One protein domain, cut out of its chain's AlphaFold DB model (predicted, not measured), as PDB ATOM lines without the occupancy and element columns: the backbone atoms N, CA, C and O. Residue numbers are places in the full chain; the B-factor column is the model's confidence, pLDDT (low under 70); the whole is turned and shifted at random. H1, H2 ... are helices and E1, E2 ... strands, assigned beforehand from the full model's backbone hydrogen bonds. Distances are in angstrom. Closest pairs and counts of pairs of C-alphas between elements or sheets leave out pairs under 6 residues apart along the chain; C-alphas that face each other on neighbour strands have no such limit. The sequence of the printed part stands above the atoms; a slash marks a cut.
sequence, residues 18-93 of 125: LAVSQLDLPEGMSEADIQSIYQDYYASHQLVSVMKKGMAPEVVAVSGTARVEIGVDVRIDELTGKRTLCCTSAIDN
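This is residues 18 to 93 of the 125 residues of the protein "Semialdhyde_dhC domain-containing protein" of Gammaproteobacteria bacterium CG22_combo_CG10-13_8_21_14_all_40_8 (UniProt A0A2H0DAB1). What shape does this domain have? It is a long, twisted sheet of four strands, with one helix, H1, lying lengthwise over one face; the long hairpin of E3 and E4 makes the body of the sheet, with E1 beside E4 and short E2 beside E3. What is it made of, and in what order? The printed part has 76 residues with one named helix and four named strands, E1, H1, E2, E3, E4 along the chain, of mixed class; the sheet is mixed, in the order E1, E4, E3, E2. How large and how tight is it? It is elongated, spanning 42 by 23 by 18 A, and only just compact, close to loose, with a radius of gyration of the C-alphas of 13.3 A.

How does the first strand join the sheet? E1, residues 18 to 24, is an edge strand, antiparallel to E4, residues 83 to 91, at 160 degrees; N 21 and O 87 are 2.8 A apart, within hydrogen-bond range. Where does the helix stand? H1, residues 31 to 42, is on the sheet at a height over the sheet of 8.4 A, and each of its O i to N i+4 pairs is within hydrogen-bond range. It lies over E3, residues 68 to 76, and runs along the strands, at 16 degrees to E3 on the local plane; their closest C-alphas, of Glu 31 and Val 74, are 5.9 A apart. How do the other strands pair? E2, residues 48 to 50, is the other edge strand, parallel to E3 at 26 degrees, with N 70 and O 49 at 2.9 A. E3 and E4 form a hairpin, antiparallel at 164 degrees, with N 73 and O 86 at 2.9 A. Which units and layers do they form? E1, H1 and E2 make a split strand-helix-strand unit, two strands running the same way with E4 and E3 between them in the sheet, and its crossover is right-handed; H1 and the sheet make two layers, a helix on one face of a sheet.

Where do the first elements lie? E1 begins at C-alpha 18, (164.827, 114.674, 109.941), and is 20.1 A long; H1, 16.7 A long, begins at C-alpha 31, (150.980, 105.526, 123.172). Where do the later strands lie? E2 has three residues, and E3 and E4 are each 26.3 A long; E4 ends at C-alpha 91, (168.556, 118.057, 114.497).

How far does it reach? The two C-alphas farthest apart, of Gly 64 and Leu 79, are 42.6 A apart. Which links are long, and is there a cut? The link from E2 to E3, residues 51 to 67, is long, and the printed part has no cut. How confident is the model? The mean pLDDT of the printed part is 95.4, and no printed residue is under 70.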
ATOM      1  N   LEU A  18     166.054 115.261 109.416       98.12
ATOM      2  CA  LEU A  18     164.827 114.674 109.941       98.12
ATOM      3  C   LEU A  18     164.941 113.156 109.791       98.12
ATOM      4  O   LEU A  18     165.058 112.659 108.671       98.12
ATOM      5  N   ALA A  19     164.919 112.425 110.899       97.81
ATOM      6  CA  ALA A  19     164.945 110.969 110.890       97.81
ATOM      7  C   ALA A  19     163.604 110.423 111.381       97.81
ATOM      8  O   ALA A  19     163.142 110.803 112.454       97.81
ATOM      9  N   VAL A  20     163.008 109.518 110.604       97.00
ATOM     10  CA  VAL A  20     161.803 108.770 110.980       97.00
ATOM     11  C   VAL A  20     162.204 107.312 111.162       97.00
ATOM     12  O   VAL A  20     162.546 106.629 110.201       97.00
ATOM     13  N   SER A  21     162.188 106.842 112.403       96.88
ATOM     14  CA  SER A  21     162.491 105.461 112.768       96.88
ATOM     15  C   SER A  21     161.196 104.722 113.075       96.88
ATOM     16  O   SER A  21     160.416 105.160 113.919       96.88
ATOM     17  N   GLN A  22     160.968 103.608 112.381       96.19
ATOM     18  CA  GLN A  22     159.765 102.794 112.528       96.19
ATOM     19  C   GLN A  22     160.111 101.438 113.129       96.19
ATOM     20  O   GLN A  22     161.080 100.800 112.718       96.19
ATOM     21  N   LEU A  23     159.323 101.017 114.110       94.75
ATOM     22  CA  LEU A  23     159.507  99.766 114.838       94.75
ATOM     23  C   LEU A  23     158.146  99.095 115.021       94.75
ATOM     24  O   LEU A  23     157.159  99.767 115.331       94.75
ATOM     25  N   ASP A  24     158.099  97.774 114.881       94.06
ATOM     26  CA  ASP A  24     156.916  97.005 115.263       94.06
ATOM     27  C   ASP A  24     156.709  97.146 116.776       94.06
ATOM     28  O   ASP A  24     157.628  96.913 117.564       94.06
ATOM     29  N   LEU A  25     155.508  97.560 117.180       94.25
ATOM     30  CA  LEU A  25     155.152  97.760 118.578       94.25
ATOM     31  C   LEU A  25     154.325  96.565 119.069       94.25
ATOM     32  O   LEU A  25     153.187  96.397 118.623       94.25
ATOM     33  N   PRO A  26     154.843  95.751 120.005       86.31
ATOM     34  CA  PRO A  26     154.074  94.662 120.589       86.31
ATOM     35  C   PRO A  26     152.789  95.147 121.273       86.31
ATOM     36  O   PRO A  26     152.624  96.320 121.633       86.31
ATOM     37  N   GLU A  27     151.857  94.225 121.485       87.25
ATOM     38  CA  GLU A  27     150.703  94.480 122.343       87.25
ATOM     39  C   GLU A  27     151.138  94.832 123.777       87.25
ATOM     40  O   GLU A  27     152.234  94.495 124.222       87.25
ATOM     41  N   GLY A  28     150.269  95.535 124.507       87.94
ATOM     42  CA  GLY A  28     150.483  95.841 125.926       87.94
ATOM     43  C   GLY A  28     151.199  97.159 126.240       87.94
ATOM     44  O   GLY A  28     151.227  97.540 127.402       87.94
ATOM     45  N   MET A  29     151.711  97.893 125.246       91.81
ATOM     46  CA  MET A  29     152.169  99.282 125.430       91.81
ATOM     47  C   MET A  29     151.206 100.267 124.783       91.81
ATOM     48  O   MET A  29     150.976 100.178 123.578       91.81
ATOM     49  N   SER A  30     150.661 101.215 125.537       91.50
ATOM     50  CA  SER A  30     149.894 102.330 124.984       91.50
ATOM     51  C   SER A  30     150.815 103.434 124.449       91.50
ATOM     52  O   SER A  30     151.998 103.510 124.776       91.50
ATOM     53  N   GLU A  31     150.267 104.324 123.622       91.38
ATOM     54  CA  GLU A  31     150.980 105.526 123.172       91.38
ATOM     55  C   GLU A  31     151.390 106.427 124.354       91.38
ATOM     56  O   GLU A  31     152.459 107.027 124.331       91.38
ATOM     57  N   ALA A  32     150.576 106.477 125.416       93.81
ATOM     58  CA  ALA A  32     150.882 107.239 126.626       93.81
ATOM     59  C   ALA A  32     152.058 106.640 127.415       93.81
ATOM     60  O   ALA A  32     152.885 107.390 127.937       93.81
ATOM     61  N   ASP A  33     152.169 105.308 127.457       95.00
ATOM     62  CA  ASP A  33     153.312 104.632 128.084       95.00
ATOM     63  C   ASP A  33     154.606 104.977 127.338       95.00
ATOM     64  O   ASP A  33     155.600 105.359 127.951       95.00
ATOM     65  N   ILE A  34     154.575 104.929 126.001       95.06
ATOM     66  CA  ILE A  34     155.727 105.286 125.160       95.06
ATOM     67  C   ILE A  34     156.117 106.751 125.356       95.06
ATOM     68  O   ILE A  34     157.294 107.052 125.551       95.06
ATOM     69  N   GLN A  35     155.139 107.658 125.330       96.19
ATOM     70  CA  GLN A  35     155.379 109.077 125.571       96.19
ATOM     71  C   GLN A  35     156.070 109.294 126.925       96.19
ATOM     72  O   GLN A  35     157.041 110.047 126.998       96.19
ATOM     73  N   SER A  36     155.606 108.604 127.971       96.69
ATOM     74  CA  SER A  36     156.170 108.704 129.321       96.69
ATOM     75  C   SER A  36     157.610 108.190 129.363       96.69
ATOM     76  O   SER A  36     158.478 108.884 129.874       96.69
ATOM     77  N   ILE A  37     157.909 107.054 128.718       96.50
ATOM     78  CA  ILE A  37     159.279 106.515 128.622       96.50
ATOM     79  C   ILE A  37     160.245 107.550 128.026       96.50
ATOM     80  O   ILE A  37     161.331 107.770 128.567       96.50
ATOM     81  N   TYR A  38     159.863 108.198 126.923       97.38
ATOM     82  CA  TYR A  38     160.703 109.221 126.296       97.38
ATOM     83  C   TYR A  38     160.845 110.463 127.180       97.38
ATOM     84  O   TYR A  38     161.951 110.988 127.318       97.38
ATOM     85  N   GLN A  39     159.749 110.934 127.779       97.56
ATOM     86  CA  GLN A  39     159.761 112.100 128.664       97.56
ATOM     87  C   GLN A  39     160.634 111.869 129.896       97.56
ATOM     88  O   GLN A  39     161.468 112.716 130.201       97.56
ATOM     89  N   ASP A  40     160.503 110.714 130.544       98.19
ATOM     90  CA  ASP A  40     161.274 110.350 131.730       98.19
ATOM     91  C   ASP A  40     162.762 110.216 131.398       98.19
ATOM     92  O   ASP A  40     163.613 110.767 132.099       98.19
ATOM     93  N   TYR A  41     163.092 109.550 130.287       98.25
ATOM     94  CA  TYR A  41     164.481 109.381 129.861       98.25
ATOM     95  C   TYR A  41     165.158 110.723 129.540       98.25
ATOM     96  O   TYR A  41     166.306 110.973 129.924       98.25
ATOM     97  N   TYR A  42     164.451 111.618 128.846       98.00
ATOM     98  CA  TYR A  42     164.990 112.916 128.446       98.00
ATOM     99  C   TYR A  42     164.736 114.044 129.457       98.00
ATOM    100  O   TYR A  42     165.205 115.156 129.224       98.00
ATOM    101  N   ALA A  43     164.104 113.781 130.607       97.31
ATOM    102  CA  ALA A  43     163.762 114.801 131.605       97.31
ATOM    103  C   ALA A  43     164.973 115.624 132.085       97.31
ATOM    104  O   ALA A  43     164.870 116.831 132.293       97.31
ATOM    105  N   SER A  44     166.143 114.992 132.224       95.38
ATOM    106  CA  SER A  44     167.393 115.654 132.627       95.38
ATOM    107  C   SER A  44     168.228 116.189 131.454       95.38
ATOM    108  O   SER A  44     169.310 116.743 131.659       95.38
ATOM    109  N   HIS A  45     167.771 116.016 130.212       96.00
ATOM    110  CA  HIS A  45     168.515 116.367 129.007       96.00
ATOM    111  C   HIS A  45     168.039 117.713 128.443       96.00
ATOM    112  O   HIS A  45     167.234 117.756 127.521       96.00
ATOM    113  N   GLN A  46     168.603 118.823 128.936       95.25
ATOM    114  CA  GLN A  46     168.171 120.195 128.590       95.25
ATOM    115  C   GLN A  46     168.108 120.532 127.089       95.25
ATOM    116  O   GLN A  46     167.392 121.443 126.685       95.25
ATOM    117  N   LEU A  47     168.880 119.834 126.253       97.00
ATOM    118  CA  LEU A  47     168.917 120.069 124.808       97.00
ATOM    119  C   LEU A  47     167.924 119.196 124.029       97.00
ATOM    120  O   LEU A  47     167.875 119.296 122.809       97.00
ATOM    121  N   VAL A  48     167.157 118.332 124.691       97.94
ATOM    122  CA  VAL A  48     166.184 117.451 124.041       97.94
ATOM    123  C   VAL A  48     164.779 117.891 124.426       97.94
ATOM    124  O   VAL A  48     164.459 118.051 125.598       97.94
ATOM    125  N   SER A  49     163.930 118.097 123.428       97.44
ATOM    126  CA  SER A  49     162.511 118.381 123.602       97.44
ATOM    127  C   SER A  49     161.712 117.186 123.094       97.44
ATOM    128  O   SER A  49     161.709 116.901 121.898       97.44
ATOM    129  N   VAL A  50     161.043 116.476 124.005       98.25
ATOM    130  CA  VAL A  50     160.052 115.463 123.629       98.25
ATOM    131  C   VAL A  50     158.747 116.188 123.325       98.25
ATOM    132  O   VAL A  50     158.150 116.818 124.203       98.25
ATOM    133  N   MET A  51     158.339 116.142 122.064       97.75
ATOM    134  CA  MET A  51     157.186 116.859 121.546       97.75
ATOM    135  C   MET A  51     155.902 116.331 122.181       97.75
ATOM    136  O   MET A  51     155.778 115.156 122.536       97.75
ATOM    137  N   LYS A  52     154.933 117.229 122.358       94.81
ATOM    138  CA  LYS A  52     153.596 116.845 122.809       94.81
ATOM    139  C   LYS A  52     152.896 116.074 121.695       94.81
ATOM    140  O   LYS A  52     153.138 116.332 120.518       94.81
ATOM    141  N   LYS A  53     151.964 115.201 122.075       89.00
ATOM    142  CA  LYS A  53     151.100 114.494 121.128       89.00
ATOM    143  C   LYS A  53     150.494 115.462 120.104       89.00
ATOM    144  O   LYS A  53     149.917 116.481 120.485       89.00
ATOM    145  N   GLY A  54     150.617 115.121 118.822       86.44
ATOM    146  CA  GLY A  54     150.122 115.928 117.704       86.44
ATOM    147  C   GLY A  54     151.057 117.051 117.239       86.44
ATOM    148  O   GLY A  54     150.720 117.738 116.280       86.44
ATOM    149  N   MET A  55     152.218 117.241 117.876       94.06
ATOM    150  CA  MET A  55     153.274 118.129 117.385       94.06
ATOM    151  C   MET A  55     154.393 117.309 116.743       94.06
ATOM    152  O   MET A  55     154.878 116.346 117.334       94.06
ATOM    153  N   ALA A  56     154.826 117.718 115.554       93.75
ATOM    154  CA  ALA A  56     155.930 117.081 114.848       93.75
ATOM    155  C   ALA A  56     157.247 117.837 115.095       93.75
ATOM    156  O   ALA A  56     157.220 119.065 115.175       93.75
ATOM    157  N   PRO A  57     158.389 117.135 115.188       97.31
ATOM    158  CA  PRO A  57     159.706 117.757 115.121       97.31
ATOM    159  C   PRO A  57     159.922 118.511 113.810       97.31
ATOM    160  O   PRO A  57     159.605 117.990 112.737       97.31
ATOM    161  N   GLU A  58     160.544 119.686 113.879       95.62
ATOM    162  CA  GLU A  58     160.833 120.506 112.702       95.62
ATOM    163  C   GLU A  58     162.327 120.823 112.586       95.62
ATOM    164  O   GLU A  58     162.957 121.355 113.497       95.62
ATOM    165  N   VAL A  59     162.916 120.562 111.414       95.56
ATOM    166  CA  VAL A  59     164.340 120.863 111.155       95.56
ATOM    167  C   VAL A  59     164.663 122.353 111.269       95.56
ATOM    168  O   VAL A  59     165.756 122.715 111.700       95.56
ATOM    169  N   VAL A  60     163.710 123.221 110.922       94.81
ATOM    170  CA  VAL A  60     163.868 124.674 111.038       94.81
ATOM    171  C   VAL A  60     163.885 125.127 112.502       94.81
ATOM    172  O   VAL A  60     164.669 126.008 112.841       94.81
ATOM    173  N   ALA A  61     163.130 124.470 113.390       94.56
ATOM    174  CA  ALA A  61     163.032 124.838 114.806       94.56
ATOM    175  C   ALA A  61     164.329 124.574 115.591       94.56
ATOM    176  O   ALA A  61     164.580 125.192 116.626       94.56
ATOM    177  N   VAL A  62     165.177 123.671 115.088       95.94
ATOM    178  CA  VAL A  62     166.462 123.295 115.699       95.94
ATOM    179  C   VAL A  62     167.681 123.848 114.953       95.94
ATOM    180  O   VAL A  62     168.813 123.662 115.410       95.94
ATOM    181  N   SER A  63     167.476 124.537 113.829       95.69
ATOM    182  CA  SER A  63     168.546 125.060 112.973       95.69
ATOM    183  C   SER A  63     169.476 126.017 113.729       95.69
ATOM    184  O   SER A  63     169.039 126.913 114.450       95.69
ATOM    185  N   GLY A  64     170.788 125.824 113.583       95.69
ATOM    186  CA  GLY A  64     171.813 126.611 114.268       95.69
ATOM    187  C   GLY A  64     171.953 126.322 115.766       95.69
ATOM    188  O   GLY A  64     172.691 127.034 116.448       95.69
ATOM    189  N   THR A  65     171.289 125.290 116.293       97.00
ATOM    190  CA  THR A  65     171.310 124.952 117.725       97.00
ATOM    191  C   THR A  65     171.841 123.548 117.987       97.00
ATOM    192  O   THR A  65     171.894 122.695 117.103       97.00
ATOM    193  N   ALA A  66     172.201 123.277 119.242       97.50
ATOM    194  CA  ALA A  66     172.469 121.919 119.713       97.50
ATOM    195  C   ALA A  66     171.193 121.185 120.182       97.50
ATOM    196  O   ALA A  66     171.302 120.136 120.827       97.50
ATOM    197  N   ARG A  67     170.001 121.741 119.913       97.44
ATOM    198  CA  ARG A  67     168.726 121.159 120.333       97.44
ATOM    199  C   ARG A  67     168.346 119.966 119.456       97.44
ATOM    200  O   ARG A  67     168.781 119.838 118.313       97.44
ATOM    201  N   VAL A  68     167.527 119.098 120.030       98.06
ATOM    202  CA  VAL A  68     166.873 117.965 119.376       98.06
ATOM    203  C   VAL A  68     165.389 118.070 119.671       98.06
ATOM    204  O   VAL A  68     165.012 118.258 120.828       98.06
ATOM    205  N   GLU A  69     164.558 117.881 118.659       98.12
ATOM    206  CA  GLU A  69     163.135 117.605 118.855       98.12
ATOM    207  C   GLU A  69     162.866 116.131 118.570       98.12
ATOM    208  O   GLU A  69     163.391 115.588 117.599       98.12
ATOM    209  N   ILE A  70     162.078 115.478 119.427       98.50
ATOM    210  CA  ILE A  70     161.697 114.067 119.302       98.50
ATOM    211  C   ILE A  70     160.181 113.953 119.421       98.50
ATOM    212  O   ILE A  70     159.618 114.312 120.448       98.50
ATOM    213  N   GLY A  71     159.525 113.435 118.390       97.88
ATOM    214  CA  GLY A  71     158.108 113.089 118.393       97.88
ATOM    215  C   GLY A  71     157.945 111.576 118.367       97.88
ATOM    216  O   GLY A  71     158.708 110.886 117.690       97.88
ATOM    217  N   VAL A  72     156.964 111.063 119.099       96.81
ATOM    218  CA  VAL A  72     156.621 109.642 119.097       96.81
ATOM    219  C   VAL A  72     155.133 109.486 118.847       96.81
ATOM    220  O   VAL A  72     154.314 110.103 119.520       96.81
ATOM    221  N   ASP A  73     154.796 108.648 117.874       94.81
ATOM    222  CA  ASP A  73     153.422 108.356 117.489       94.81
ATOM    223  C   ASP A  73     153.250 106.847 117.326       94.81
ATOM    224  O   ASP A  73     154.160 106.144 116.878       94.81
ATOM    225  N   VAL A  74     152.059 106.336 117.637       94.44
ATOM    226  CA  VAL A  74     151.696 104.942 117.357       94.44
ATOM    227  C   VAL A  74     150.663 104.907 116.244       94.44
ATOM    228  O   VAL A  74     149.585 105.489 116.351       94.44
ATOM    229  N   ARG A  75     150.977 104.191 115.167       92.94
ATOM    230  CA  ARG A  75     150.042 103.895 114.079       92.94
ATOM    231  C   ARG A  75     149.495 102.487 114.240       92.94
ATOM    232  O   ARG A  75     150.238 101.577 114.593       92.94
ATOM    233  N   ILE A  76     148.202 102.319 113.981       93.81
ATOM    234  CA  ILE A  76     147.536 101.017 113.955       93.81
ATOM    235  C   ILE A  76     146.996 100.827 112.545       93.81
ATOM    236  O   ILE A  76     146.244 101.665 112.053       93.81
ATOM    237  N   ASP A  77     147.419  99.753 111.893       94.06
ATOM    238  CA  ASP A  77     146.845  99.313 110.632       94.06
ATOM    239  C   ASP A  77     145.477  98.671 110.909       94.06
ATOM    240  O   ASP A  77     145.380  97.688 111.645       94.06
ATOM    241  N   GLU A  78     144.410  99.245 110.357       93.50
ATOM    242  CA  GLU A  78     143.031  98.836 110.656       93.50
ATOM    243  C   GLU A  78     142.678  97.440 110.123       93.50
ATOM    244  O   GLU A  78     141.782  96.789 110.656       93.50
ATOM    245  N   LEU A  79     143.372  96.967 109.083       94.75
ATOM    246  CA  LEU A  79     143.092  95.675 108.452       94.75
ATOM    247  C   LEU A  79     143.801  94.530 109.171       94.75
ATOM    248  O   LEU A  79     143.247  93.445 109.327       94.75
ATOM    249  N   THR A  80     145.046  94.764 109.576       94.50
ATOM    250  CA  THR A  80     145.927  93.740 110.151       94.50
ATOM    251  C   THR A  80     146.033  93.831 111.670       94.50
ATOM    252  O   THR A  80     146.547  92.910 112.299       94.50
ATOM    253  N   GLY A  81     145.594  94.941 112.268       91.81
ATOM    254  CA  GLY A  81     145.811  95.253 113.680       91.81
ATOM    255  C   GLY A  81     147.274  95.554 114.020       91.81
ATOM    256  O   GLY A  81     147.597  95.771 115.190       91.81
ATOM    257  N   LYS A  82     148.177  95.571 113.026       94.12
ATOM    258  CA  LYS A  82     149.605  95.792 113.238       94.12
ATOM    259  C   LYS A  82     149.833  97.183 113.815       94.12
ATOM    260  O   LYS A  82     149.362  98.183 113.276       94.12
ATOM    261  N   ARG A  83     150.595  97.241 114.904       95.75
ATOM    262  CA  ARG A  83     150.949  98.484 115.584       95.75
ATOM    263  C   ARG A  83     152.393  98.840 115.253       95.75
ATOM    264  O   ARG A  83     153.285  98.009 115.407       95.75
ATOM    265  N   THR A  84     152.618 100.078 114.841       96.00
ATOM    266  CA  THR A  84     153.938 100.600 114.484       96.00
ATOM    267  C   THR A  84     154.228 101.827 115.330       96.00
ATOM    268  O   THR A  84     153.459 102.789 115.316       96.00
ATOM    269  N   LEU A  85     155.341 101.803 116.058       95.94
ATOM    270  CA  LEU A  85     155.913 102.987 116.682       95.94
ATOM    271  C   LEU A  85     156.676 103.778 115.620       95.94
ATOM    272  O   LEU A  85     157.595 103.252 114.994       95.94
ATOM    273  N   CYS A  86     156.323 105.046 115.457       95.94
ATOM    274  CA  CYS A  86     157.037 106.013 114.641       95.94
ATOM    275  C   CYS A  86     157.729 107.017 115.565       95.94
ATOM    276  O   CYS A  86     157.071 107.851 116.181       95.94
ATOM    277  N   CYS A  87     159.055 106.953 115.653       97.06
ATOM    278  CA  CYS A  87     159.867 107.960 116.327       97.06
ATOM    279  C   CYS A  87     160.429 108.918 115.276       97.06
ATOM    280  O   CYS A  87     161.254 108.528 114.451       97.06
ATOM    281  N   THR A  88     160.004 110.176 115.313       98.00
ATOM    282  CA  THR A  88     160.550 111.241 114.469       98.00
ATOM    283  C   THR A  88     161.539 112.059 115.284       98.00
ATOM    284  O   THR A  88     161.274 112.370 116.441       98.00
ATOM    285  N   SER A  89     162.677 112.433 114.706       98.38
ATOM    286  CA  SER A  89     163.631 113.339 115.347       98.38
ATOM    287  C   SER A  89     164.176 114.371 114.371       98.38
ATOM    288  O   SER A  89     164.392 114.060 113.200       98.38
ATOM    289  N   ALA A  90     164.399 115.590 114.861       98.31
ATOM    290  CA  ALA A  90     164.984 116.687 114.100       98.31
ATOM    291  C   ALA A  90     166.233 117.227 114.802       98.31
ATOM    292  O   ALA A  90     166.218 117.469 116.012       98.31
ATOM    293  N   ILE A  91     167.305 117.438 114.033       98.38
ATOM    294  CA  ILE A  91     168.556 118.057 114.497       98.38
ATOM    295  C   ILE A  91     169.128 119.012 113.447       98.38
ATOM    296  O   ILE A  91     168.935 118.802 112.250       98.38
ATOM    297  N   ASP A  92     169.931 119.990 113.870       97.69
ATOM    298  CA  ASP A  92     170.918 120.612 112.980       97.69
ATOM    299  C   ASP A  92     172.084 119.631 112.757       97.69
ATOM    300  O   ASP A  92     172.726 119.177 113.710       97.69
ATOM    301  N   ASN A  93     172.369 119.295 111.497       97.44
ATOM    302  CA  ASN A  93     173.376 118.299 111.124       97.44
ATOM    303  C   ASN A  93     174.828 118.759 111.338       97.44
ATOM    304  O   ASN A  93     175.716 117.922 111.452       97.44
TER     305      ASN A  93